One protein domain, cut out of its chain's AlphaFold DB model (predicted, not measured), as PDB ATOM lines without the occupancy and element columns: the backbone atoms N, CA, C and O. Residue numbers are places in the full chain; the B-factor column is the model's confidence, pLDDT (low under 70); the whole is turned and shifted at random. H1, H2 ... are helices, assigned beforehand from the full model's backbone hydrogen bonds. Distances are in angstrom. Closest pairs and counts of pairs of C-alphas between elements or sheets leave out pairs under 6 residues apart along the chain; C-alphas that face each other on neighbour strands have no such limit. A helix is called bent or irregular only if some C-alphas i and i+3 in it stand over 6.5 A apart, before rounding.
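AT A GLANCE: This is residues 45 to 233 of the 233 residues of an uncharacterized protein of Streptococcus sanguinis SK150 (UniProt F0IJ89). Four helices, H2, H4, H8 and H9, make an up-and-down bundle, each running against the one before it in the chain; H5 and H7 lie at one end of it, with H6 farther out. H1 crosses H8, and residues 45 to 53, of which 46 to 53 belong to H1, stick out; H10 turns off from H9, and residues 225 to 233, of which 225 to 232 belong to H10, stick out too. The printed part has 189 residues with ten named helices, H1 to H10 in order, and no named strand; the class is all helix. It is compact, with a radius of gyration of the C-alphas of 18.4 A, and spans 54 by 50 by 36 A.

HOW THE PARTS SIT: H1, residues 46 to 65, touches H8, residues 158 to 183, with residues 55 to 62 alone, about perpendicular at 83 degrees; the closest C-alphas are those of Thr 58 and Leu 172, 6.4 A. H2, residues 68 to 87, touches H4, residues 96 to 110, at a shallow tilt of 17 degrees, opposite ways, closest at C-alphas 77 and 98, 4.8 A. H2 touches residues 171 to 182 of H8 at a shallow tilt of 28 degrees, the same way, closest at C-alphas 80 and 182, 5.7 A. H3, residues 91 to 94, only just touches H9, residues 194 to 211, with 3 pairs of C-alphas within 8 A, closest at Phe 93 and Val 197, 7.6 A. H4 touches H9 at a shallow tilt of 5 degrees, the same way, closest at C-alphas 97 and 197, 6.4 A. H5, residues 113 to 121, touches H8 at a steep tilt of 65 degrees, closest at C-alphas 115 and 160, 6.1 A. H6, residues 133 to 141, and H7, residues 144 to 152, touch no helix; C-alphas 150 of H7 and 161 of H8 are 6.0 A apart. H8 and H9 form a helical hairpin at a shallow tilt of 32 degrees, closest at C-alphas 163 and 211, 4.1 A. H10, residues 219 to 232, touches H9 with residues 219 to 221 alone, about perpendicular at 80 degrees, closest at C-alphas 209 and 220, 5.6 A. Every O i to N i+4 pair is within hydrogen-bond range in H1, H2, H6, H9 and H10, against 9 of 11 in H4, 4 of 5 in H5 and H7, and 20 of 22 in H8; H3 is too short for such a pair.

IN THESE COORDINATES: H1 begins at C-alpha 46 (88.464, 92.683, 82.874) and is 28.5 A long; H2 is 28.3 A, H4 22.4 A, H9 25.6 A. H8, 36.4 A, has a kink of 29 degrees near residue 177; it is neither bent nor irregular, but only just: C-alphas 177 and 180 are 6.1 A apart. H10, 20.1 A, ends at C-alpha 232 (107.665, 95.619, 56.806).

THE WHOLE: The C-alphas farthest apart, those of Arg 86 and Asn 233, are 56.2 A apart. The printed part has no cut, and the link from H5 to H6, 11 residues, is long. Mean pLDDT of the printed part is 83.1; residues 65 to 67, 88, 90 to 91, 123 and 233 are under 70.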
ATOM      1  N   TYR A  45      87.008  93.259  78.884       72.25
ATOM      2  CA  TYR A  45      88.178  94.053  79.280       72.25
ATOM      3  C   TYR A  45      88.747  93.720  80.665       72.25
ATOM      4  O   TYR A  45      89.871  94.121  80.978       72.25
ATOM      5  N   ALA A  46      88.018  92.985  81.511       72.94
ATOM      6  CA  ALA A  46      88.464  92.683  82.874       72.94
ATOM      7  C   ALA A  46      89.793  91.893  82.924       72.94
ATOM      8  O   ALA A  46      90.662  92.261  83.720       72.94
ATOM      9  N   PRO A  47      90.031  90.880  82.061       78.12
ATOM     10  CA  PRO A  47      91.308  90.165  82.033       78.12
ATOM     11  C   PRO A  47      92.494  91.068  81.673       78.12
ATOM     12  O   PRO A  47      93.576  90.928  82.242       78.12
ATOM     13  N   LEU A  48      92.287  92.025  80.762       78.00
ATOM     14  CA  LEU A  48      93.325  92.950  80.310       78.00
ATOM     15  C   LEU A  48      93.715  93.937  81.416       78.00
ATOM     16  O   LEU A  48      94.901  94.157  81.654       78.00
ATOM     17  N   ILE A  49      92.732  94.470  82.147       79.88
ATOM     18  CA  ILE A  49      92.976  95.351  83.300       79.88
ATOM     19  C   ILE A  49      93.771  94.608  84.381       79.88
ATOM     20  O   ILE A  49      94.749  95.141  84.904       79.88
ATOM     21  N   ILE A  50      93.403  93.358  84.679       81.19
ATOM     22  CA  ILE A  50      94.125  92.527  85.655       81.19
ATOM     23  C   ILE A  50      95.569  92.281  85.200       81.19
ATOM     24  O   ILE A  50      96.489  92.413  86.007       81.19
ATOM     25  N   ALA A  51      95.793  91.981  83.919       80.19
ATOM     26  CA  ALA A  51      97.136  91.768  83.384       80.19
ATOM     27  C   ALA A  51      98.022  93.018  83.522       80.19
ATOM     28  O   ALA A  51      99.160  92.916  83.980       80.19
ATOM     29  N   VAL A  52      97.490  94.201  83.196       81.25
ATOM     30  CA  VAL A  52      98.213  95.474  83.349       81.25
ATOM     31  C   VAL A  52      98.542  95.748  84.817       81.25
ATOM     32  O   VAL A  52      99.669  96.135  85.121       81.25
ATOM     33  N   LEU A  53      97.609  95.493  85.737       83.38
ATOM     34  CA  LEU A  53      97.841  95.660  87.175       83.38
ATOM     35  C   LEU A  53      98.918  94.708  87.705       83.38
ATOM     36  O   LEU A  53      99.775  95.133  88.476       83.38
ATOM     37  N   ILE A  54      98.918  93.445  87.274       85.69
ATOM     38  CA  ILE A  54      99.953  92.468  87.644       85.69
ATOM     39  C   ILE A  54     101.317  92.896  87.093       85.69
ATOM     40  O   ILE A  54     102.330  92.820  87.794       85.69
ATOM     41  N   PHE A  55     101.355  93.381  85.852       85.12
ATOM     42  CA  PHE A  55     102.588  93.839  85.223       85.12
ATOM     43  C   PHE A  55     103.144  95.092  85.915       85.12
ATOM     44  O   PHE A  55     104.332  95.149  86.231       85.12
ATOM     45  N   PHE A  56     102.277  96.052  86.246       83.69
ATOM     46  CA  PHE A  56     102.644  97.224  87.037       83.69
ATOM     47  C   PHE A  56     103.082  96.843  88.457       83.69
ATOM     48  O   PHE A  56     104.095  97.335  88.938       83.69
ATOM     49  N   GLY A  57     102.397  95.902  89.111       82.62
ATOM     50  CA  GLY A  57     102.811  95.372  90.412       82.62
ATOM     51  C   GLY A  57     104.193  94.717  90.366       82.62
ATOM     52  O   GLY A  57     105.005  94.924  91.264       82.62
ATOM     53  N   THR A  58     104.505  94.000  89.284       84.00
ATOM     54  CA  THR A  58     105.842  93.427  89.053       84.00
ATOM     55  C   THR A  58     106.883  94.525  88.851       84.00
ATOM     56  O   THR A  58     107.976  94.440  89.406       84.00
ATOM     57  N   TYR A  59     106.538  95.586  88.115       83.94
ATOM     58  CA  TYR A  59     107.387  96.766  87.965       83.94
ATOM     59  C   TYR A  59     107.672  97.445  89.305       83.94
ATOM     60  O   TYR A  59     108.829  97.730  89.601       83.94
ATOM     61  N   LEU A  60     106.653  97.650  90.142       81.88
ATOM     62  CA  LEU A  60     106.824  98.211  91.481       81.88
ATOM     63  C   LEU A  60     107.700  97.314  92.355       81.88
ATOM     64  O   LEU A  60     108.606  97.808  93.021       81.88
ATOM     65  N   PHE A  61     107.470  96.001  92.323       77.94
ATOM     66  CA  PHE A  61     108.262  95.043  93.086       77.94
ATOM     67  C   PHE A  61     109.736  95.059  92.665       77.94
ATOM     68  O   PHE A  61     110.623  95.090  93.519       77.94
ATOM     69  N   TYR A  62     110.002  95.125  91.358       77.25
ATOM     70  CA  TYR A  62     111.357  95.225  90.827       77.25
ATOM     71  C   TYR A  62     111.993  96.593  91.124       77.25
ATOM     72  O   TYR A  62     113.152  96.642  91.524       77.25
ATOM     73  N   SER A  63     111.251  97.698  90.994       72.38
ATOM     74  CA  SER A  63     111.714  99.051  91.350       72.38
ATOM     75  C   SER A  63     112.093  99.149  92.835       72.38
ATOM     76  O   SER A  63     113.088  99.776  93.198       72.38
ATOM     77  N   LEU A  64     111.348  98.455  93.703       73.25
ATOM     78  CA  LEU A  64     111.611  98.410  95.136       73.25
ATOM     79  C   LEU A  64     112.843  97.568  95.490       73.25
ATOM     80  O   LEU A  64     113.717  98.010  96.236       73.25
ATOM     81  N   ALA A  65     112.888  96.332  94.994       67.31
ATOM     82  CA  ALA A  65     113.898  95.356  95.383       67.31
ATOM     83  C   ALA A  65     115.202  95.510  94.582       67.31
ATOM     84  O   ALA A  65     116.279  95.169  95.074       67.31
ATOM     85  N   GLY A  66     115.137  96.026  93.353       69.44
ATOM     86  CA  GLY A  66     116.279  96.205  92.460       69.44
ATOM     87  C   GLY A  66     117.128  94.937  92.352       69.44
ATOM     88  O   GLY A  66     116.636  93.860  92.020       69.44
ATOM     89  N   LYS A  67     118.416  95.037  92.705       65.31
ATOM     90  CA  LYS A  67     119.358  93.898  92.717       65.31
ATOM     91  C   LYS A  67     118.936  92.759  93.658       65.31
ATOM     92  O   LYS A  67     119.300  91.610  93.413       65.31
ATOM     93  N   LEU A  68     118.141  93.042  94.694       73.56
ATOM     94  CA  LEU A  68     117.611  92.015  95.595       73.56
ATOM     95  C   LEU A  68     116.575  91.122  94.910       73.56
ATOM     96  O   LEU A  68     116.343  90.021  95.391       73.56
ATOM     97  N   MET A  69     115.999  91.529  93.776       75.88
ATOM     98  CA  MET A  69     115.058  90.709  93.008       75.88
ATOM     99  C   MET A  69     115.676  89.365  92.595       75.88
ATOM    100  O   MET A  69     115.045  88.319  92.749       75.88
ATOM    101  N   ILE A  70     116.933  89.387  92.135       78.88
ATOM    102  CA  ILE A  70     117.694  88.183  91.774       78.88
ATOM    103  C   ILE A  70     117.822  87.271  92.998       78.88
ATOM    104  O   ILE A  70     117.530  86.080  92.921       78.88
ATOM    105  N   PHE A  71     118.188  87.845  94.146       80.31
ATOM    106  CA  PHE A  71     118.315  87.107  95.399       80.31
ATOM    107  C   PHE A  71     116.974  86.529  95.877       80.31
ATOM    108  O   PHE A  71     116.911  85.359  96.241       80.31
ATOM    109  N   ILE A  72     115.888  87.307  95.825       82.69
ATOM    110  CA  ILE A  72     114.535  86.871  96.200       82.69
ATOM    111  C   ILE A  72     114.101  85.684  95.340       82.69
ATOM    112  O   ILE A  72     113.601  84.699  95.878       82.69
ATOM    113  N   ILE A  73     114.321  85.741  94.024       84.38
ATOM    114  CA  ILE A  73     113.976  84.633  93.131       84.38
ATOM    115  C   ILE A  73     114.824  83.400  93.430       84.38
ATOM    116  O   ILE A  73     114.262  82.319  93.578       84.38
ATOM    117  N   MET A  74     116.135  83.553  93.634       83.56
ATOM    118  CA  MET A  74     116.988  82.436  94.053       83.56
ATOM    119  C   MET A  74     116.500  81.800  95.364       83.56
ATOM    120  O   MET A  74     116.489  80.576  95.483       83.56
ATOM    121  N   VAL A  75     116.050  82.608  96.332       86.50
ATOM    122  CA  VAL A  75     115.483  82.124  97.599       86.50
ATOM    123  C   VAL A  75     114.154  81.399  97.379       86.50
ATOM    124  O   VAL A  75     113.966  80.323  97.939       86.50
ATOM    125  N   ILE A  76     113.244  81.926  96.556       86.88
ATOM    126  CA  ILE A  76     111.967  81.262  96.236       86.88
ATOM    127  C   ILE A  76     112.217  79.911  95.556       86.88
ATOM    128  O   ILE A  76     111.639  78.903  95.973       86.88
ATOM    129  N   SER A  77     113.118  79.868  94.573       86.38
ATOM    130  CA  SER A  77     113.521  78.628  93.905       86.38
ATOM    131  C   SER A  77     114.119  77.636  94.904       86.38
ATOM    132  O   SER A  77     113.729  76.470  94.921       86.38
ATOM    133  N   LEU A  78     114.987  78.090  95.817       85.75
ATOM    134  CA  LEU A  78     115.549  77.245  96.875       85.75
ATOM    135  C   LEU A  78     114.472  76.715  97.835       85.75
ATOM    136  O   LEU A  78     114.489  75.537  98.188       85.75
ATOM    137  N   ILE A  79     113.509  77.549  98.237       87.06
ATOM    138  CA  ILE A  79     112.386  77.136  99.089       87.06
ATOM    139  C   ILE A  79     111.559  76.056  98.387       87.06
ATOM    140  O   ILE A  79     111.196  75.066  99.024       87.06
ATOM    141  N   LYS A  80     111.289  76.202  97.083       85.69
ATOM    142  CA  LYS A  80     110.590  75.181  96.288       85.69
ATOM    143  C   LYS A  80     111.358  73.857  96.297       85.69
ATOM    144  O   LYS A  80     110.768  72.814  96.577       85.69
ATOM    145  N   ILE A  81     112.671  73.913  96.076       84.81
ATOM    146  CA  ILE A  81     113.561  72.747  96.120       84.81
ATOM    147  C   ILE A  81     113.492  72.051  97.490       84.81
ATOM    148  O   ILE A  81     113.230  70.849  97.563       84.81
ATOM    149  N   LEU A  82     113.679  72.803  98.580       84.38
ATOM    150  CA  LEU A  82     113.639  72.284  99.954       84.38
ATOM    151  C   LEU A  82     112.275  71.687 100.302       84.38
ATOM    152  O   LEU A  82     112.185  70.655 100.970       84.38
ATOM    153  N   ARG A  83     111.200  72.327  99.839       84.00
ATOM    154  CA  ARG A  83     109.837  71.848 100.040       84.00
ATOM    155  C   ARG A  83     109.616  70.503  99.353       84.00
ATOM    156  O   ARG A  83     109.052  69.611  99.977       84.00
ATOM    157  N   TYR A  84     110.037  70.346  98.100       81.06
ATOM    158  CA  TYR A  84     109.873  69.086  97.366       81.06
ATOM    159  C   TYR A  84     110.721  67.963  97.954       81.06
ATOM    160  O   TYR A  84     110.227  66.844  98.084       81.06
ATOM    161  N   TRP A  85     111.930  68.287  98.417       77.19
ATOM    162  CA  TRP A  85     112.766  67.356  99.169       77.19
ATOM    163  C   TRP A  85     112.067  66.864 100.445       77.19
ATOM    164  O   TRP A  85     111.919  65.661 100.645       77.19
ATOM    165  N   ARG A  86     111.529  67.777 101.267       81.12
ATOM    166  CA  ARG A  86     110.791  67.424 102.494       81.12
ATOM    167  C   ARG A  86     109.536  66.581 102.224       81.12
ATOM    168  O   ARG A  86     109.105  65.836 103.098       81.12
ATOM    169  N   LEU A  87     108.926  66.738 101.052       77.12
ATOM    170  CA  LEU A  87     107.695  66.050 100.662       77.12
ATOM    171  C   LEU A  87     107.929  64.697  99.971       77.12
ATOM    172  O   LEU A  87     106.949  64.006  99.709       77.12
ATOM    173  N   GLY A  88     109.179  64.306  99.690       68.56
ATOM    174  CA  GLY A  88     109.498  63.017  99.059       68.56
ATOM    175  C   GLY A  88     109.003  62.878  97.612       68.56
ATOM    176  O   GLY A  88     108.751  61.768  97.148       68.56
ATOM    177  N   ILE A  89     108.827  64.001  96.912       71.69
ATOM    178  CA  ILE A  89     108.383  64.061  95.510       71.69
ATOM    179  C   ILE A  89     109.503  63.567  94.578       71.69
ATOM    180  O   ILE A  89     110.675  63.802  94.879       71.69
ATOM    181  N   ASP A  90     109.168  62.911  93.451       64.25
ATOM    182  CA  ASP A  90     110.170  62.546  92.436       64.25
ATOM    183  C   ASP A  90     110.901  63.801  91.941       64.25
ATOM    184  O   ASP A  90     110.390  64.661  91.222       64.25
ATOM    185  N   TYR A  91     112.127  63.919  92.426       63.97
ATOM    186  CA  TYR A  91     112.852  65.170  92.513       63.97
ATOM    187  C   TYR A  91     113.542  65.526  91.194       63.97
ATOM    188  O   TYR A  91     113.851  66.688  90.952       63.97
ATOM    189  N   ARG A  92     113.778  64.553  90.301       72.62
ATOM    190  CA  ARG A  92     114.651  64.761  89.132       72.62
ATOM    191  C   ARG A  92     114.086  65.761  88.126       72.62
ATOM    192  O   ARG A  92     114.825  66.625  87.669       72.62
ATOM    193  N   PHE A  93     112.801  65.660  87.787       75.19
ATOM    194  CA  PHE A  93     112.178  66.554  86.803       75.19
ATOM    195  C   PHE A  93     111.722  67.877  87.418       75.19
ATOM    196  O   PHE A  93     111.873  68.930  86.803       75.19
ATOM    197  N   GLU A  94     111.229  67.840  88.652       79.81
ATOM    198  CA  GLU A  94     110.724  69.024  89.349       79.81
ATOM    199  C   GLU A  94     111.818  70.011  89.775       79.81
ATOM    200  O   GLU A  94     111.545  71.182  90.042       79.81
ATOM    201  N   LEU A  95     113.069  69.554  89.813       83.12
ATOM    202  CA  LEU A  95     114.238  70.392  90.034       83.12
ATOM    203  C   LEU A  95     114.678  71.210  88.828       83.12
ATOM    204  O   LEU A  95     115.380  72.210  89.000       83.12
ATOM    205  N   VAL A  96     114.341  70.770  87.617       86.50
ATOM    206  CA  VAL A  96     114.851  71.407  86.402       86.50
ATOM    207  C   VAL A  96     114.385  72.868  86.322       86.50
ATOM    208  O   VAL A  96     115.258  73.724  86.168       86.50
ATOM    209  N   PRO A  97     113.087  73.202  86.519       88.19
ATOM    210  CA  PRO A  97     112.629  74.592  86.528       88.19
ATOM    211  C   PRO A  97     113.353  75.498  87.545       88.19
ATOM    212  O   PRO A  97     113.993  76.448  87.096       88.19
ATOM    213  N   PRO A  98     113.376  75.205  88.867       87.75
ATOM    214  CA  PRO A  98     114.037  76.084  89.834       87.75
ATOM    215  C   PRO A  98     115.550  76.179  89.620       87.75
ATOM    216  O   PRO A  98     116.135  77.238  89.841       87.75
ATOM    217  N   THR A  99     116.202  75.115  89.139       86.94
ATOM    218  CA  THR A  99     117.634  75.170  88.804       86.94
ATOM    219  C   THR A  99     117.882  76.083  87.603       86.94
ATOM    220  O   THR A  99     118.784  76.920  87.647       86.94
ATOM    221  N   ALA A 100     117.069  75.968  86.548       89.19
ATOM    222  CA  ALA A 100     117.154  76.840  85.380       89.19
ATOM    223  C   ALA A 100     116.919  78.307  85.765       89.19
ATOM    224  O   ALA A 100     117.698  79.168  85.359       89.19
ATOM    225  N   SER A 101     115.924  78.585  86.611       89.38
ATOM    226  CA  SER A 101     115.656  79.924  87.146       89.38
ATOM    227  C   SER A 101     116.853  80.498  87.890       89.38
ATOM    228  O   SER A 101     117.277  81.609  87.589       89.38
ATOM    229  N   ILE A 102     117.464  79.736  88.800       87.81
ATOM    230  CA  ILE A 102     118.661  80.168  89.538       87.81
ATOM    231  C   ILE A 102     119.794  80.551  88.575       87.81
ATOM    232  O   ILE A 102     120.393  81.615  88.730       87.81
ATOM    233  N   VAL A 103     120.074  79.714  87.571       87.69
ATOM    234  CA  VAL A 103     121.143  79.968  86.590       87.69
ATOM    235  C   VAL A 103     120.834  81.207  85.746       87.69
ATOM    236  O   VAL A 103     121.678  82.091  85.614       87.69
ATOM    237  N   VAL A 104     119.618  81.306  85.209       89.31
ATOM    238  CA  VAL A 104     119.182  82.417  84.350       89.31
ATOM    239  C   VAL A 104     119.180  83.745  85.112       89.31
ATOM    240  O   VAL A 104     119.694  84.744  84.609       89.31
ATOM    241  N   PHE A 105     118.675  83.773  86.347       87.25
ATOM    242  CA  PHE A 105     118.675  84.983  87.172       87.25
ATOM    243  C   PHE A 105     120.075  85.363  87.652       87.25
ATOM    244  O   PHE A 105     120.378  86.551  87.740       87.25
ATOM    245  N   TYR A 106     120.959  84.392  87.889       85.56
ATOM    246  CA  TYR A 106     122.363  84.690  88.155       85.56
ATOM    247  C   TYR A 106     123.028  85.400  86.966       85.56
ATOM    248  O   TYR A 106     123.777  86.359  87.171       85.56
ATOM    249  N   LEU A 107     122.708  84.997  85.728       86.19
ATOM    250  CA  LEU A 107     123.227  85.637  84.515       86.19
ATOM    251  C   LEU A 107     122.762  87.094  84.355       86.19
ATOM    252  O   LEU A 107     123.494  87.894  83.774       86.19
ATOM    253  N   LEU A 108     121.623  87.493  84.933       85.25
ATOM    254  CA  LEU A 108     121.189  88.897  84.923       85.25
ATOM    255  C   LEU A 108     122.142  89.845  85.672       85.25
ATOM    256  O   LEU A 108     122.112  91.055  85.447       85.25
ATOM    257  N   ASN A 109     123.056  89.338  86.504       81.31
ATOM    258  CA  ASN A 109     124.113  90.180  87.077       81.31
ATOM    259  C   ASN A 109     125.033  90.790  86.003       81.31
ATOM    260  O   ASN A 109     125.646  91.838  86.228       81.31
ATOM    261  N   PHE A 110     125.091  90.191  84.813       82.25
ATOM    262  CA  PHE A 110     125.900  90.660  83.688       82.25
ATOM    263  C   PHE A 110     125.141  91.597  82.742       82.25
ATOM    264  O   PHE A 110     125.655  91.917  81.675       82.25
ATOM    265  N   LEU A 111     123.954  92.080  83.138       81.75
ATOM    266  CA  LEU A 111     123.156  92.997  82.324       81.75
ATOM    267  C   LEU A 111     123.943  94.247  81.868       81.75
ATOM    268  O   LEU A 111     124.836  94.713  82.592       81.75
ATOM    269  N   PRO A 112     123.570  94.826  80.713       79.62
ATOM    270  CA  PRO A 112     124.158  96.059  80.192       79.62
ATOM    271  C   PRO A 112     123.994  97.247  81.149       79.62
ATOM    272  O   PRO A 112     122.988  97.348  81.856       79.62
ATOM    273  N   THR A 113     124.954  98.177  81.144       80.75
ATOM    274  CA  THR A 113     124.984  99.322  82.073       80.75
ATOM    275  C   THR A 113     123.733 100.193  81.976       80.75
ATOM    276  O   THR A 113     123.140 100.508  82.997       80.75
ATOM    277  N   ASN A 114     123.245 100.474  80.767       78.44
ATOM    278  CA  ASN A 114     122.029 101.269  80.549       78.44
ATOM    279  C   ASN A 114     120.745 100.627  81.119       78.44
ATOM    280  O   ASN A 114     119.802 101.335  81.464       78.44
ATOM    281  N   VAL A 115     120.684  99.294  81.210       82.12
ATOM    282  CA  VAL A 115     119.567  98.574  81.844       82.12
ATOM    283  C   VAL A 115     119.723  98.591  83.362       82.12
ATOM    284  O   VAL A 115     118.738  98.749  84.076       82.12
ATOM    285  N   LYS A 116     120.954  98.457  83.867       80.56
ATOM    286  CA  LYS A 116     121.250  98.550  85.305       80.56
ATOM    287  C   LYS A 116     120.948  99.941  85.855       80.56
ATOM    288  O   LYS A 116     120.250 100.040  86.858       80.56
ATOM    289  N   GLU A 117     121.412 100.981  85.169       80.75
ATOM    290  CA  GLU A 117     121.181 102.381  85.533       80.75
ATOM    291  C   GLU A 117     119.691 102.686  85.623       80.75
ATOM    292  O   GLU A 117     119.262 103.212  86.639       80.75
ATOM    293  N   PHE A 118     118.885 102.251  84.643       82.06
ATOM    294  CA  PHE A 118     117.428 102.416  84.685       82.06
ATOM    295  C   PHE A 118     116.828 101.949  86.022       82.06
ATOM    296  O   PHE A 118     116.071 102.680  86.653       82.06
ATOM    297  N   TRP A 119     117.202 100.764  86.505       77.56
ATOM    298  CA  TRP A 119     116.684 100.239  87.771       77.56
ATOM    299  C   TRP A 119     117.255 100.920  89.018       77.56
ATOM    300  O   TRP A 119     116.627 100.894  90.074       77.56
ATOM    301  N   GLU A 120     118.446 101.504  88.927       75.62
ATOM    302  CA  GLU A 120     119.073 102.221  90.038       75.62
ATOM    303  C   GLU A 120     118.532 103.648  90.182       75.62
ATOM    304  O   GLU A 120     118.376 104.115  91.314       75.62
ATOM    305  N   THR A 121     118.215 104.304  89.060       73.88
ATOM    306  CA  THR A 121     117.805 105.713  88.993       73.88
ATOM    307  C   THR A 121     116.299 105.933  88.944       73.88
ATOM    308  O   THR A 121     115.865 107.065  89.140       73.88
ATOM    309  N   ASN A 122     115.502 104.898  88.663       72.75
ATOM    310  CA  ASN A 122     114.048 105.033  88.663       72.75
ATOM    311  C   ASN A 122     113.508 105.444  90.033       72.75
ATOM    312  O   ASN A 122     114.047 105.091  91.087       72.75
ATOM    313  N   THR A 123     112.393 106.164  89.994       64.00
ATOM    314  CA  THR A 123     111.660 106.647  91.157       64.00
ATOM    315  C   THR A 123     111.244 105.462  92.030       64.00
ATOM    316  O   THR A 123     110.413 104.631  91.647       64.00
ATOM    317  N   LYS A 124     111.837 105.387  93.226       70.38
ATOM    318  CA  LYS A 124     111.537 104.361  94.232       70.38
ATOM    319  C   LYS A 124     110.347 104.780  95.085       70.38
ATOM    320  O   LYS A 124     110.115 105.967  95.308       70.38
ATOM    321  N   ILE A 125     109.620 103.789  95.594       72.81
ATOM    322  CA  ILE A 125     108.553 104.018  96.571       72.81
ATOM    323  C   ILE A 125     109.186 104.532  97.866       72.81
ATOM    324  O   ILE A 125     110.051 103.877  98.450       72.81
ATOM    325  N   ASP A 126     108.733 105.694  98.318       71.06
ATOM    326  CA  ASP A 126     109.169 106.292  99.574       71.06
ATOM    327  C   ASP A 126     108.238 105.869 100.719       71.06
ATOM    328  O   ASP A 126     107.184 106.464 100.949       71.06
ATOM    329  N   PHE A 127     108.638 104.826 101.449       72.62
ATOM    330  CA  PHE A 127     107.885 104.312 102.598       72.62
ATOM    331  C   PHE A 127     107.770 105.310 103.754       72.62
ATOM    332  O   PHE A 127     106.870 105.175 104.581       72.62
ATOM    333  N   SER A 128     108.643 106.322 103.821       74.50
ATOM    334  CA  SER A 128     108.582 107.333 104.883       74.50
ATOM    335  C   SER A 128     107.336 108.221 104.780       74.50
ATOM    336  O   SER A 128     106.926 108.833 105.763       74.50
ATOM    337  N   LYS A 129     106.684 108.239 103.610       73.38
ATOM    338  CA  LYS A 129     105.472 109.020 103.333       73.38
ATOM    339  C   LYS A 129     104.173 108.277 103.651       73.38
ATOM    340  O   LYS A 129     103.094 108.810 103.401       73.38
ATOM    341  N   PHE A 130     104.243 107.068 104.211       82.38
ATOM    342  CA  PHE A 130     103.065 106.252 104.524       82.38
ATOM    343  C   PHE A 130     102.418 106.717 105.836       82.38
ATOM    344  O   PHE A 130     102.522 106.072 106.875       82.38
ATOM    345  N   SER A 131     101.764 107.877 105.790       80.81
ATOM    346  CA  SER A 131     101.074 108.498 106.933       80.81
ATOM    347  C   SER A 131      99.545 108.368 106.881       80.81
ATOM    348  O   SER A 131      98.876 108.598 107.885       80.81
ATOM    349  N   GLY A 132      98.979 107.982 105.733       83.69
ATOM    350  CA  GLY A 132      97.541 107.819 105.516       83.69
ATOM    351  C   GLY A 132      97.224 107.139 104.179       83.69
ATOM    352  O   GLY A 132      98.115 106.891 103.366       83.69
ATOM    353  N   LEU A 133      95.945 106.824 103.934       81.69
ATOM    354  CA  LEU A 133      95.520 106.096 102.725       81.69
ATOM    355  C   LEU A 133      95.884 106.859 101.442       81.69
ATOM    356  O   LEU A 133      96.437 106.280 100.511       81.69
ATOM    357  N   GLN A 134      95.624 108.169 101.418       84.56
ATOM    358  CA  GLN A 134      95.923 109.023 100.271       84.56
ATOM    359  C   GLN A 134      97.431 109.107  99.994       84.56
ATOM    360  O   GLN A 134      97.854 108.847  98.871       84.56
ATOM    361  N   SER A 135      98.251 109.382 101.014       84.31
ATOM    362  CA  SER A 135      99.708 109.468 100.852       84.31
ATOM    363  C   SER A 135     100.343 108.125 100.476       84.31
ATOM    364  O   SER A 135     101.329 108.085  99.737       84.31
ATOM    365  N   THR A 136      99.738 107.011 100.896       83.31
ATOM    366  CA  THR A 136     100.123 105.660 100.458       83.31
ATOM    367  C   THR A 136      99.826 105.453  98.971       83.31
ATOM    368  O   THR A 136     100.698 104.997  98.234       83.31
ATOM    369  N   ILE A 137      98.627 105.824  98.506       82.56
ATOM    370  CA  ILE A 137      98.244 105.719  97.088       82.56
ATOM    371  C   ILE A 137      99.159 106.589  96.217       82.56
ATOM    372  O   ILE A 137      99.680 106.109  95.213       82.56
ATOM    373  N   GLU A 138      99.407 107.835  96.617       83.62
ATOM    374  CA  GLU A 138     100.301 108.751  95.900       83.62
ATOM    375  C   GLU A 138     101.727 108.190  95.802       83.62
ATOM    376  O   GLU A 138     102.337 108.227  94.735       83.62
ATOM    377  N   SER A 139     102.235 107.588  96.878       80.12
ATOM    378  CA  SER A 139     103.576 106.995  96.902       80.12
ATOM    379  C   SER A 139     103.690 105.718  96.056       80.12
ATOM    380  O   SER A 139     104.736 105.477  95.455       80.12
ATOM    381  N   ILE A 140     102.623 104.912  95.964       82.81
ATOM    382  CA  ILE A 140     102.553 103.728  95.085       82.81
ATOM    383  C   ILE A 140     102.451 104.136  93.610       82.81
ATOM    384  O   ILE A 140     102.996 103.455  92.743       82.81
ATOM    385  N   LEU A 141     101.754 105.236  93.314       84.12
ATOM    386  CA  LEU A 141     101.571 105.742  91.953       84.12
ATOM    387  C   LEU A 141     102.720 106.640  91.477       84.12
ATOM    388  O   LEU A 141     102.825 106.877  90.276       84.12
ATOM    389  N   ALA A 142     103.608 107.097  92.362       82.56
ATOM    390  CA  ALA A 142     104.757 107.929  92.001       82.56
ATOM    391  C   ALA A 142     105.637 107.343  90.870       82.56
ATOM    392  O   ALA A 142     106.057 108.113  90.007       82.56
ATOM    393  N   PRO A 143     105.867 106.014  90.773       83.75
ATOM    394  CA  PRO A 143     106.617 105.408  89.666       83.75
ATOM    395  C   PRO A 143     105.815 105.233  88.358       83.75
ATOM    396  O   PRO A 143     106.374 104.811  87.343       83.75
ATOM    397  N   MET A 144     104.508 105.531  88.348       83.88
ATOM    398  CA  MET A 144     103.629 105.348  87.183       83.88
ATOM    399  C   MET A 144     104.090 106.128  85.935       83.88
ATOM    400  O   MET A 144     104.076 105.549  84.848       83.88
ATOM    401  N   PRO A 145     104.539 107.397  86.015       84.06
ATOM    402  CA  PRO A 145     104.987 108.126  84.828       84.06
ATOM    403  C   PRO A 145     106.204 107.484  84.147       84.06
ATOM    404  O   PRO A 145     106.276 107.455  82.920       84.06
ATOM    405  N   GLU A 146     107.155 106.947  84.916       81.50
ATOM    406  CA  GLU A 146     108.310 106.217  84.372       81.50
ATOM    407  C   GLU A 146     107.899 104.884  83.753       81.50
ATOM    408  O   GLU A 146     108.351 104.546  82.660       81.50
ATOM    409  N   PHE A 147     106.974 104.171  84.400       83.75
ATOM    410  CA  PHE A 147     106.384 102.963  83.843       83.75
ATOM    411  C   PHE A 147     105.713 103.234  82.488       83.75
ATOM    412  O   PHE A 147     105.962 102.521  81.521       83.75
ATOM    413  N   LEU A 148     104.924 104.306  82.374       83.81
ATOM    414  CA  LEU A 148     104.270 104.679  81.116       83.81
ATOM    415  C   LEU A 148     105.278 105.086  80.029       83.81
ATOM    416  O   LEU A 148     105.070 104.760  78.857       83.81
ATOM    417  N   LYS A 149     106.403 105.719  80.395       83.06
ATOM    418  CA  LYS A 149     107.491 106.054  79.454       83.06
ATOM    419  C   LYS A 149     108.099 104.828  78.770       83.06
ATOM    420  O   LYS A 149     108.566 104.953  77.637       83.06
ATOM    421  N   LEU A 150     108.059 103.648  79.398       81.38
ATOM    422  CA  LEU A 150     108.501 102.399  78.761       81.38
ATOM    423  C   LEU A 150     107.698 102.074  77.496       81.38
ATOM    424  O   LEU A 150     108.249 101.502  76.554       81.38
ATOM    425  N   PHE A 151     106.427 102.477  77.453       81.06
ATOM    426  CA  PHE A 151     105.531 102.251  76.323       81.06
ATOM    427  C   PHE A 151     105.506 103.436  75.354       81.06
ATOM    428  O   PHE A 151     105.570 103.237  74.142       81.06
ATOM    429  N   THR A 152     105.455 104.673  75.856       78.88
ATOM    430  CA  THR A 152     105.298 105.862  74.999       78.88
ATOM    431  C   THR A 152     106.572 106.229  74.236       78.88
ATOM    432  O   THR A 152     106.489 106.623  73.075       78.88
ATOM    433  N   ASN A 153     107.757 106.009  74.819       76.12
ATOM    434  CA  ASN A 153     109.051 106.288  74.177       76.12
ATOM    435  C   ASN A 153     109.716 105.034  73.587       76.12
ATOM    436  O   ASN A 153     110.926 105.011  73.348       76.12
ATOM    437  N   PHE A 154     108.936 103.980  73.323       76.94
ATOM    438  CA  PHE A 154     109.468 102.683  72.906       76.94
ATOM    439  C   PHE A 154     110.317 102.743  71.631       76.94
ATOM    440  O   PHE A 154     111.306 102.027  71.521       76.94
ATOM    441  N   LYS A 155     109.973 103.607  70.667       75.56
ATOM    442  CA  LYS A 155     110.749 103.739  69.421       75.56
ATOM    443  C   LYS A 155     112.148 104.316  69.647       75.56
ATOM    444  O   LYS A 155     113.070 103.910  68.947       75.56
ATOM    445  N   ILE A 156     112.292 105.236  70.599       78.00
ATOM    446  CA  ILE A 156     113.548 105.948  70.866       78.00
ATOM    447  C   ILE A 156     114.510 105.025  71.620       78.00
ATOM    448  O   ILE A 156     115.638 104.820  71.189       78.00
ATOM    449  N   ASP A 157     114.027 104.374  72.680       82.62
ATOM    450  CA  ASP A 157     114.838 103.520  73.556       82.62
ATOM    451  C   ASP A 157     114.555 102.023  73.354       82.62
ATOM    452  O   ASP A 157     114.561 101.235  74.303       82.62
ATOM    453  N   ARG A 158     114.304 101.609  72.107       85.75
ATOM    454  CA  ARG A 158     113.808 100.263  71.760       85.75
ATOM    455  C   ARG A 158     114.605  99.135  72.410       85.75
ATOM    456  O   ARG A 158     114.030  98.241  73.018       85.75
ATOM    457  N   ILE A 159     115.931  99.177  72.293       87.88
ATOM    458  CA  ILE A 159     116.823  98.122  72.798       87.88
ATOM    459  C   ILE A 159     116.746  98.013  74.328       87.88
ATOM    460  O   ILE A 159     116.612  96.914  74.875       87.88
ATOM    461  N   ARG A 160     116.810  99.158  75.020       88.56
ATOM    462  CA  ARG A 160     116.734  99.225  76.483       88.56
ATOM    463  C   ARG A 160     115.366  98.747  76.962       88.56
ATOM    464  O   ARG A 160     115.292  97.910  77.858       88.56
ATOM    465  N   ASN A 161     114.296  99.230  76.332       89.25
ATOM    466  CA  ASN A 161     112.932  98.908  76.729       89.25
ATOM    467  C   ASN A 161     112.627  97.419  76.508       89.25
ATOM    468  O   ASN A 161     112.102  96.800  77.424       89.25
ATOM    469  N   ILE A 162     113.025  96.804  75.382       90.50
ATOM    470  CA  ILE A 162     112.892  95.344  75.170       90.50
ATOM    471  C   ILE A 162     113.571  94.559  76.299       90.50
ATOM    472  O   ILE A 162     112.984  93.622  76.840       90.50
ATOM    473  N   SER A 163     114.775  94.976  76.694       91.12
ATOM    474  CA  SER A 163     115.527  94.318  77.768       91.12
ATOM    475  C   SER A 163     114.803  94.431  79.117       91.12
ATOM    476  O   SER A 163     114.637  93.433  79.818       91.12
ATOM    477  N   ILE A 164     114.297  95.624  79.453       89.25
ATOM    478  CA  ILE A 164     113.501  95.890  80.664       89.25
ATOM    479  C   ILE A 164     112.213  95.058  80.673       89.25
ATOM    480  O   ILE A 164     111.918  94.388  81.663       89.25
ATOM    481  N   PHE A 165     111.466  95.057  79.565       89.88
ATOM    482  CA  PHE A 165     110.243  94.269  79.416       89.88
ATOM    483  C   PHE A 165     110.509  92.781  79.585       89.88
ATOM    484  O   PHE A 165     109.737  92.097  80.260       89.88
ATOM    485  N   SER A 166     111.608  92.284  79.022       91.56
ATOM    486  CA  SER A 166     111.970  90.883  79.167       91.56
ATOM    487  C   SER A 166     112.257  90.513  80.619       91.56
ATOM    488  O   SER A 166     111.724  89.523  81.111       91.56
ATOM    489  N   ILE A 167     113.017  91.340  81.343       90.12
ATOM    490  CA  ILE A 167     113.314  91.112  82.764       90.12
ATOM    491  C   ILE A 167     112.029  91.090  83.598       90.12
ATOM    492  O   ILE A 167     111.849  90.188  84.419       90.12
ATOM    493  N   LEU A 168     111.114  92.037  83.373       89.88
ATOM    494  CA  LEU A 168     109.817  92.076  84.058       89.88
ATOM    495  C   LEU A 168     108.973  90.838  83.750       89.88
ATOM    496  O   LEU A 168     108.438  90.208  84.660       89.88
ATOM    497  N   THR A 169     108.899  90.457  82.477       91.06
ATOM    498  CA  THR A 169     108.125  89.293  82.022       91.06
ATOM    499  C   THR A 169     108.704  88.001  82.586       91.06
ATOM    500  O   THR A 169     107.963  87.156  83.077       91.06
ATOM    501  N   MET A 170     110.029  87.868  82.592       90.88
ATOM    502  CA  MET A 170     110.743  86.731  83.168       90.88
ATOM    503  C   MET A 170     110.533  86.640  84.677       90.88
ATOM    504  O   MET A 170     110.238  85.567  85.195       90.88
ATOM    505  N   THR A 171     110.616  87.770  85.379       89.19
ATOM    506  CA  THR A 171     110.334  87.867  86.818       89.19
ATOM    507  C   THR A 171     108.916  87.404  87.124       89.19
ATOM    508  O   THR A 171     108.718  86.528  87.966       89.19
ATOM    509  N   LEU A 172     107.930  87.935  86.398       89.75
ATOM    510  CA  LEU A 172     106.533  87.548  86.555       89.75
ATOM    511  C   LEU A 172     106.327  86.057  86.261       89.75
ATOM    512  O   LEU A 172     105.665  85.365  87.031       89.75
ATOM    513  N   PHE A 173     106.926  85.549  85.185       90.62
ATOM    514  CA  PHE A 173     106.840  84.146  84.789       90.62
ATOM    515  C   PHE A 173     107.351  83.208  85.890       90.62
ATOM    516  O   PHE A 173     106.652  82.268  86.275       90.62
ATOM    517  N   VAL A 174     108.521  83.493  86.471       89.50
ATOM    518  CA  VAL A 174     109.068  82.682  87.569       89.50
ATOM    519  C   VAL A 174     108.212  82.783  88.827       89.50
ATOM    520  O   VAL A 174     107.907  81.756  89.435       89.50
ATOM    521  N   LEU A 175     107.761  83.980  89.207       86.75
ATOM    522  CA  LEU A 175     106.894  84.150  90.376       86.75
ATOM    523  C   LEU A 175     105.565  83.394  90.226       86.75
ATOM    524  O   LEU A 175     105.106  82.766  91.181       86.75
ATOM    525  N   LEU A 176     104.970  83.393  89.031       86.38
ATOM    526  CA  LEU A 176     103.737  82.656  88.757       86.38
ATOM    527  C   LEU A 176     103.953  81.141  88.783       86.38
ATOM    528  O   LEU A 176     103.152  80.428  89.385       86.38
ATOM    529  N   CYS A 177     105.019  80.626  88.174       85.25
ATOM    530  CA  CYS A 177     105.243  79.181  88.083       85.25
ATOM    531  C   CYS A 177     105.844  78.569  89.357       85.25
ATOM    532  O   CYS A 177     105.493  77.454  89.744       85.25
ATOM    533  N   GLU A 178     106.771  79.262  90.014       85.25
ATOM    534  CA  GLU A 178     107.458  78.754  91.203       85.25
ATOM    535  C   GLU A 178     106.838  79.284  92.489       85.25
ATOM    536  O   GLU A 178     106.559  78.495  93.395       85.25
ATOM    537  N   GLY A 179     106.545  80.583  92.555       80.06
ATOM    538  CA  GLY A 179     105.972  81.207  93.746       80.06
ATOM    539  C   GLY A 179     104.625  80.596  94.130       80.06
ATOM    540  O   GLY A 179     104.420  80.243  95.290       80.06
ATOM    541  N   THR A 180     103.730  80.356  93.169       78.06
ATOM    542  CA  THR A 180     102.425  79.734  93.466       78.06
ATOM    543  C   THR A 180     102.572  78.344  94.087       78.06
ATOM    544  O   THR A 180     101.905  78.039  95.076       78.06
ATOM    545  N   SER A 181     103.504  77.527  93.587       74.94
ATOM    546  CA  SER A 181     103.770  76.187  94.121       74.94
ATOM    547  C   SER A 181     104.299  76.209  95.562       74.94
ATOM    548  O   SER A 181     104.019  75.290  96.334       74.94
ATOM    549  N   VAL A 182     104.997  77.280  95.964       80.06
ATOM    550  CA  VAL A 182     105.493  77.477  97.336       80.06
ATOM    551  C   VAL A 182     104.357  77.765  98.317       80.06
ATOM    552  O   VAL A 182     104.427  77.301  99.454       80.06
ATOM    553  N   PHE A 183     103.290  78.446  97.893       77.12
ATOM    554  CA  PHE A 183     102.158  78.804  98.763       77.12
ATOM    555  C   PHE A 183     100.971  77.833  98.690       77.12
ATOM    556  O   PHE A 183     100.080  77.872  99.537       77.12
ATOM    557  N   GLN A 184     100.946  76.927  97.712       79.88
ATOM    558  CA  GLN A 184      99.887  75.922  97.594       79.88
ATOM    559  C   GLN A 184      99.893  74.938  98.771       79.88
ATOM    560  O   GLN A 184     100.944  74.601  99.311       79.88
ATOM    561  N   LYS A 185      98.727  74.403  99.148       78.50
ATOM    562  CA  LYS A 185      98.647  73.254 100.071       78.50
ATOM    563  C   LYS A 185      99.281  72.017  99.426       78.50
ATOM    564  O   LYS A 185      99.236  71.885  98.207       78.50
ATOM    565  N   LYS A 186      99.845  71.100 100.226       78.12
ATOM    566  CA  LYS A 186     100.498  69.875  99.710       78.12
ATOM    567  C   LYS A 186      99.582  69.070  98.774       78.12
ATOM    568  O   LYS A 186     100.025  68.654  97.718       78.12
ATOM    569  N   GLU A 187      98.299  68.975  99.114       73.31
ATOM    570  CA  GLU A 187      97.256  68.260  98.359       73.31
ATOM    571  C   GLU A 187      97.002  68.841  96.961       73.31
ATOM    572  O   GLU A 187      96.505  68.148  96.085       73.31
ATOM    573  N   ASN A 188      97.381  70.102  96.732       77.69
ATOM    574  CA  ASN A 188      97.173  70.797  95.464       77.69
ATOM    575  C   ASN A 188      98.434  70.849  94.593       77.69
ATOM    576  O   ASN A 188      98.410  71.482  93.538       77.69
ATOM    577  N   LEU A 189      99.525  70.202  95.013       76.19
ATOM    578  CA  LEU A 189     100.739  70.120  94.210       76.19
ATOM    579  C   LEU A 189     100.518  69.162  93.039       76.19
ATOM    580  O   LEU A 189     100.374  67.953  93.232       76.19
ATOM    581  N   LYS A 190     100.491  69.725  91.832       76.19
ATOM    582  CA  LYS A 190     100.389  68.978  90.577       76.19
ATOM    583  C   LYS A 190     101.758  68.497  90.118       76.19
ATOM    584  O   LYS A 190     102.756  69.179  90.343       76.19
ATOM    585  N   ILE A 191     101.769  67.356  89.440       74.38
ATOM    586  CA  ILE A 191     102.952  66.833  88.760       74.38
ATOM    587  C   ILE A 191     103.200  67.658  87.495       74.38
ATOM    588  O   ILE A 191     102.315  67.792  86.646       74.38
ATOM    589  N   SER A 192     104.404  68.208  87.356       79.19
ATOM    590  CA  SER A 192     104.817  68.917  86.150       79.19
ATOM    591  C   SER A 192     104.982  67.927  84.998       79.19
ATOM    592  O   SER A 192     105.759  66.975  85.072       79.19
ATOM    593  N   SER A 193     104.279  68.156  83.887       81.19
ATOM    594  CA  SER A 193     104.494  67.359  82.678       81.19
ATOM    595  C   SER A 193     105.864  67.672  82.061       81.19
ATOM    596  O   SER A 193     106.352  68.801  82.133       81.19
ATOM    597  N   LYS A 194     106.482  66.695  81.385       82.75
ATOM    598  CA  LYS A 194     107.756  66.911  80.668       82.75
ATOM    599  C   LYS A 194     107.656  68.046  79.641       82.75
ATOM    600  O   LYS A 194     108.596  68.819  79.491       82.75
ATOM    601  N   SER A 195     106.501  68.165  78.982       85.12
ATOM    602  CA  SER A 195     106.204  69.255  78.047       85.12
ATOM    603  C   SER A 195     106.212  70.618  78.745       85.12
ATOM    604  O   SER A 195     106.846  71.551  78.258       85.12
ATOM    605  N   PHE A 196     105.600  70.720  79.931       86.38
ATOM    606  CA  PHE A 196     105.620  71.953  80.718       86.38
ATOM    607  C   PHE A 196     107.037  72.334  81.155       86.38
ATOM    608  O   PHE A 196     107.424  73.490  81.011       86.38
ATOM    609  N   VAL A 197     107.837  71.374  81.630       87.56
ATOM    610  CA  VAL A 197     109.239  71.625  82.012       87.56
ATOM    611  C   VAL A 197     110.059  72.107  80.811       87.56
ATOM    612  O   VAL A 197     110.789  73.090  80.923       87.56
ATOM    613  N   ALA A 198     109.906  71.473  79.645       88.19
ATOM    614  CA  ALA A 198     110.584  71.899  78.422       88.19
ATOM    615  C   ALA A 198     110.156  73.314  77.997       88.19
ATOM    616  O   ALA A 198     111.011  74.167  77.750       88.19
ATOM    617  N   PHE A 199     108.848  73.587  77.977       91.88
ATOM    618  CA  PHE A 199     108.298  74.912  77.688       91.88
ATOM    619  C   PHE A 199     108.838  75.975  78.649       91.88
ATOM    620  O   PHE A 199     109.214  77.063  78.210       91.88
ATOM    621  N   TYR A 200     108.922  75.654  79.940       91.56
ATOM    622  CA  TYR A 200     109.439  76.542  80.972       91.56
ATOM    623  C   TYR A 200     110.888  76.947  80.698       91.56
ATOM    624  O   TYR A 200     111.206  78.136  80.643       91.56
ATOM    625  N   CYS A 201     111.759  75.964  80.461       91.88
ATOM    626  CA  CYS A 201     113.168  76.213  80.177       91.88
ATOM    627  C   CYS A 201     113.360  76.991  78.872       91.88
ATOM    628  O   CYS A 201     114.100  77.971  78.858       91.88
ATOM    629  N   ILE A 202     112.677  76.600  77.791       92.88
ATOM    630  CA  ILE A 202     112.772  77.288  76.494       92.88
ATOM    631  C   ILE A 202     112.313  78.744  76.629       92.88
ATOM    632  O   ILE A 202     113.014  79.650  76.179       92.88
ATOM    633  N   SER A 203     111.181  78.977  77.297       93.81
ATOM    634  CA  SER A 203     110.654  80.327  77.525       93.81
ATOM    635  C   SER A 203     111.634  81.185  78.324       93.81
ATOM    636  O   SER A 203     111.896  82.322  77.938       93.81
ATOM    637  N   LEU A 204     112.241  80.637  79.384       93.06
ATOM    638  CA  LEU A 204     113.276  81.342  80.144       93.06
ATOM    639  C   LEU A 204     114.499  81.691  79.293       93.06
ATOM    640  O   LEU A 204     114.992  82.810  79.392       93.06
ATOM    641  N   PHE A 205     114.982  80.781  78.446       92.12
ATOM    642  CA  PHE A 205     116.126  81.063  77.575       92.12
ATOM    643  C   PHE A 205     115.818  82.132  76.525       92.12
ATOM    644  O   PHE A 205     116.655  83.000  76.274       92.12
ATOM    645  N   ILE A 206     114.618  82.114  75.940       93.88
ATOM    646  CA  ILE A 206     114.180  83.148  74.993       93.88
ATOM    647  C   ILE A 206     114.105  84.509  75.694       93.88
ATOM    648  O   ILE A 206     114.629  85.497  75.178       93.88
ATOM    649  N   LEU A 207     113.505  84.563  76.887       94.69
ATOM    650  CA  LEU A 207     113.431  85.787  77.689       94.69
ATOM    651  C   LEU A 207     114.824  86.270  78.108       94.69
ATOM    652  O   LEU A 207     115.118  87.461  78.008       94.69
ATOM    653  N   LEU A 208     115.727  85.369  78.487       93.50
ATOM    654  CA  LEU A 208     117.120  85.720  78.747       93.50
ATOM    655  C   LEU A 208     117.772  86.340  77.503       93.50
ATOM    656  O   LEU A 208     118.421  87.378  77.607       93.50
ATOM    657  N   GLY A 209     117.539  85.773  76.318       92.81
ATOM    658  CA  GLY A 209     117.975  86.362  75.053       92.81
ATOM    659  C   GLY A 209     117.457  87.791  74.872       92.81
ATOM    660  O   GLY A 209     118.246  88.697  74.616       92.81
ATOM    661  N   TYR A 210     116.167  88.046  75.098       94.19
ATOM    662  CA  TYR A 210     115.625  89.409  75.060       94.19
ATOM    663  C   TYR A 210     116.155  90.324  76.179       94.19
ATOM    664  O   TYR A 210     116.232  91.532  75.982       94.19
ATOM    665  N   ALA A 211     116.563  89.799  77.336       91.75
ATOM    666  CA  ALA A 211     117.187  90.607  78.390       91.75
ATOM    667  C   ALA A 211     118.575  91.136  77.971       91.75
ATOM    668  O   ALA A 211     119.002  92.192  78.433       91.75
ATOM    669  N   PHE A 212     119.244  90.439  77.047       91.62
ATOM    670  CA  PHE A 212     120.513  90.830  76.424       91.62
ATOM    671  C   PHE A 212     120.330  91.320  74.979       91.62
ATOM    672  O   PHE A 212     121.201  91.134  74.124       91.62
ATOM    673  N   TYR A 213     119.194  91.958  74.679       92.19
ATOM    674  CA  TYR A 213     118.878  92.442  73.329       92.19
ATOM    675  C   TYR A 213     119.845  93.528  72.825       92.19
ATOM    676  O   TYR A 213     119.878  93.843  71.639       92.19
ATOM    677  N   ASN A 214     120.666  94.118  73.694       88.94
ATOM    678  CA  ASN A 214     121.704  95.059  73.274       88.94
ATOM    679  C   ASN A 214     122.832  94.404  72.461       88.94
ATOM    680  O   ASN A 214     123.470  95.092  71.668       88.94
ATOM    681  N   ILE A 215     123.067  93.100  72.619       88.62
ATOM    682  CA  ILE A 215     124.111  92.370  71.897       88.62
ATOM    683  C   ILE A 215     123.640  92.124  70.459       88.62
ATOM    684  O   ILE A 215     122.605  91.503  70.234       88.62
ATOM    685  N   GLU A 216     124.396  92.603  69.470       86.88
ATOM    686  CA  GLU A 216     124.037  92.477  68.046       86.88
ATOM    687  C   GLU A 216     124.036  91.028  67.555       86.88
ATOM    688  O   GLU A 216     123.143  90.619  66.822       86.88
ATOM    689  N   GLN A 217     124.993  90.227  68.025       88.88
ATOM    690  CA  GLN A 217     125.135  88.809  67.672       88.88
ATOM    691  C   GLN A 217     124.152  87.894  68.422       88.88
ATOM    692  O   GLN A 217     124.234  86.672  68.317       88.88
ATOM    693  N   ASN A 218     123.235  88.459  69.211       89.81
ATOM    694  CA  ASN A 218     122.264  87.687  69.969       89.81
ATOM    695  C   ASN A 218     121.275  86.990  69.015       89.81
ATOM    696  O   ASN A 218     120.571  87.685  68.275       89.81
ATOM    697  N   PRO A 219     121.151  85.649  69.052       90.50
ATOM    698  CA  PRO A 219     120.260  84.915  68.156       90.50
ATOM    699  C   PRO A 219     118.811  85.398  68.208       90.50
ATOM    700  O   PRO A 219     118.160  85.502  67.170       90.50
ATOM    701  N   VAL A 220     118.315  85.753  69.399       92.81
ATOM    702  CA  VAL A 220     116.949  86.262  69.564       92.81
ATOM    703  C   VAL A 220     116.787  87.582  68.818       92.81
ATOM    704  O   VAL A 220     115.841  87.727  68.053       92.81
ATOM    705  N   ARG A 221     117.747  88.506  68.948       92.00
ATOM    706  CA  ARG A 221     117.727  89.781  68.219       92.00
ATOM    707  C   ARG A 221     117.760  89.577  66.712       92.00
ATOM    708  O   ARG A 221     116.970  90.200  66.010       92.00
ATOM    709  N   ILE A 222     118.642  88.707  66.227       92.25
ATOM    710  CA  ILE A 222     118.778  88.412  64.797       92.25
ATOM    711  C   ILE A 222     117.437  87.927  64.233       92.25
ATOM    712  O   ILE A 222     116.950  88.474  63.243       92.25
ATOM    713  N   VAL A 223     116.808  86.952  64.895       92.00
ATOM    714  CA  VAL A 223     115.506  86.413  64.483       92.00
ATOM    715  C   VAL A 223     114.418  87.489  64.542       92.00
ATOM    716  O   VAL A 223     113.671  87.649  63.578       92.00
ATOM    717  N   THR A 224     114.341  88.270  65.624       89.81
ATOM    718  CA  THR A 224     113.360  89.359  65.751       89.81
ATOM    719  C   THR A 224     113.524  90.401  64.644       89.81
ATOM    720  O   THR A 224     112.539  90.804  64.032       89.81
ATOM    721  N   GLU A 225     114.751  90.828  64.344       89.50
ATOM    722  CA  GLU A 225     115.015  91.804  63.285       89.50
ATOM    723  C   GLU A 225     114.701  91.249  61.890       89.50
ATOM    724  O   GLU A 225     114.185  91.989  61.054       89.50
ATOM    725  N   MET A 226     114.945  89.957  61.638       90.88
ATOM    726  CA  MET A 226     114.521  89.297  60.398       90.88
ATOM    727  C   MET A 226     112.996  89.286  60.254       90.88
ATOM    728  O   MET A 226     112.494  89.645  59.192       90.88
ATOM    729  N   ILE A 227     112.261  88.941  61.316       89.50
ATOM    730  CA  ILE A 227     110.789  88.949  61.314       89.50
ATOM    731  C   ILE A 227     110.259  90.364  61.067       89.50
ATOM    732  O   ILE A 227     109.375  90.553  60.237       89.50
ATOM    733  N   ILE A 228     110.819  91.373  61.742       87.56
ATOM    734  CA  ILE A 228     110.421  92.775  61.547       87.56
ATOM    735  C   ILE A 228     110.668  93.213  60.099       87.56
ATOM    736  O   ILE A 228     109.813  93.869  59.511       87.56
ATOM    737  N   LYS A 229     111.818  92.859  59.510       92.19
ATOM    738  CA  LYS A 229     112.112  93.161  58.101       92.19
ATOM    739  C   LYS A 229     111.138  92.464  57.155       92.19
ATOM    740  O   LYS A 229     110.692  93.094  56.210       92.19
ATOM    741  N   TYR A 230     110.801  91.205  57.425       91.88
ATOM    742  CA  TYR A 230     109.840  90.447  56.626       91.88
ATOM    743  C   TYR A 230     108.431  91.045  56.676       91.88
ATOM    744  O   TYR A 230     107.771  91.093  55.655       91.88
ATOM    745  N   LEU A 231     107.974  91.513  57.841       91.19
ATOM    746  CA  LEU A 231     106.637  92.104  57.998       91.19
ATOM    747  C   LEU A 231     106.516  93.527  57.434       91.19
ATOM    748  O   LEU A 231     105.405  93.977  57.167       91.19
ATOM    749  N   ASN A 232     107.631  94.250  57.327       88.06
ATOM    750  CA  ASN A 232     107.665  95.619  56.806       88.06
ATOM    751  C   ASN A 232     107.946  95.692  55.294       88.06
ATOM    752  O   ASN A 232     107.842  96.782  54.732       88.06
ATOM    753  N   ASN A 233     108.344  94.575  54.679       69.81
ATOM    754  CA  ASN A 233     108.448  94.404  53.227       69.81
ATOM    755  C   ASN A 233     107.152  93.806  52.678       69.81
ATOM    756  O   ASN A 233     106.825  94.142  51.519       69.81
TER     757      ASN A 233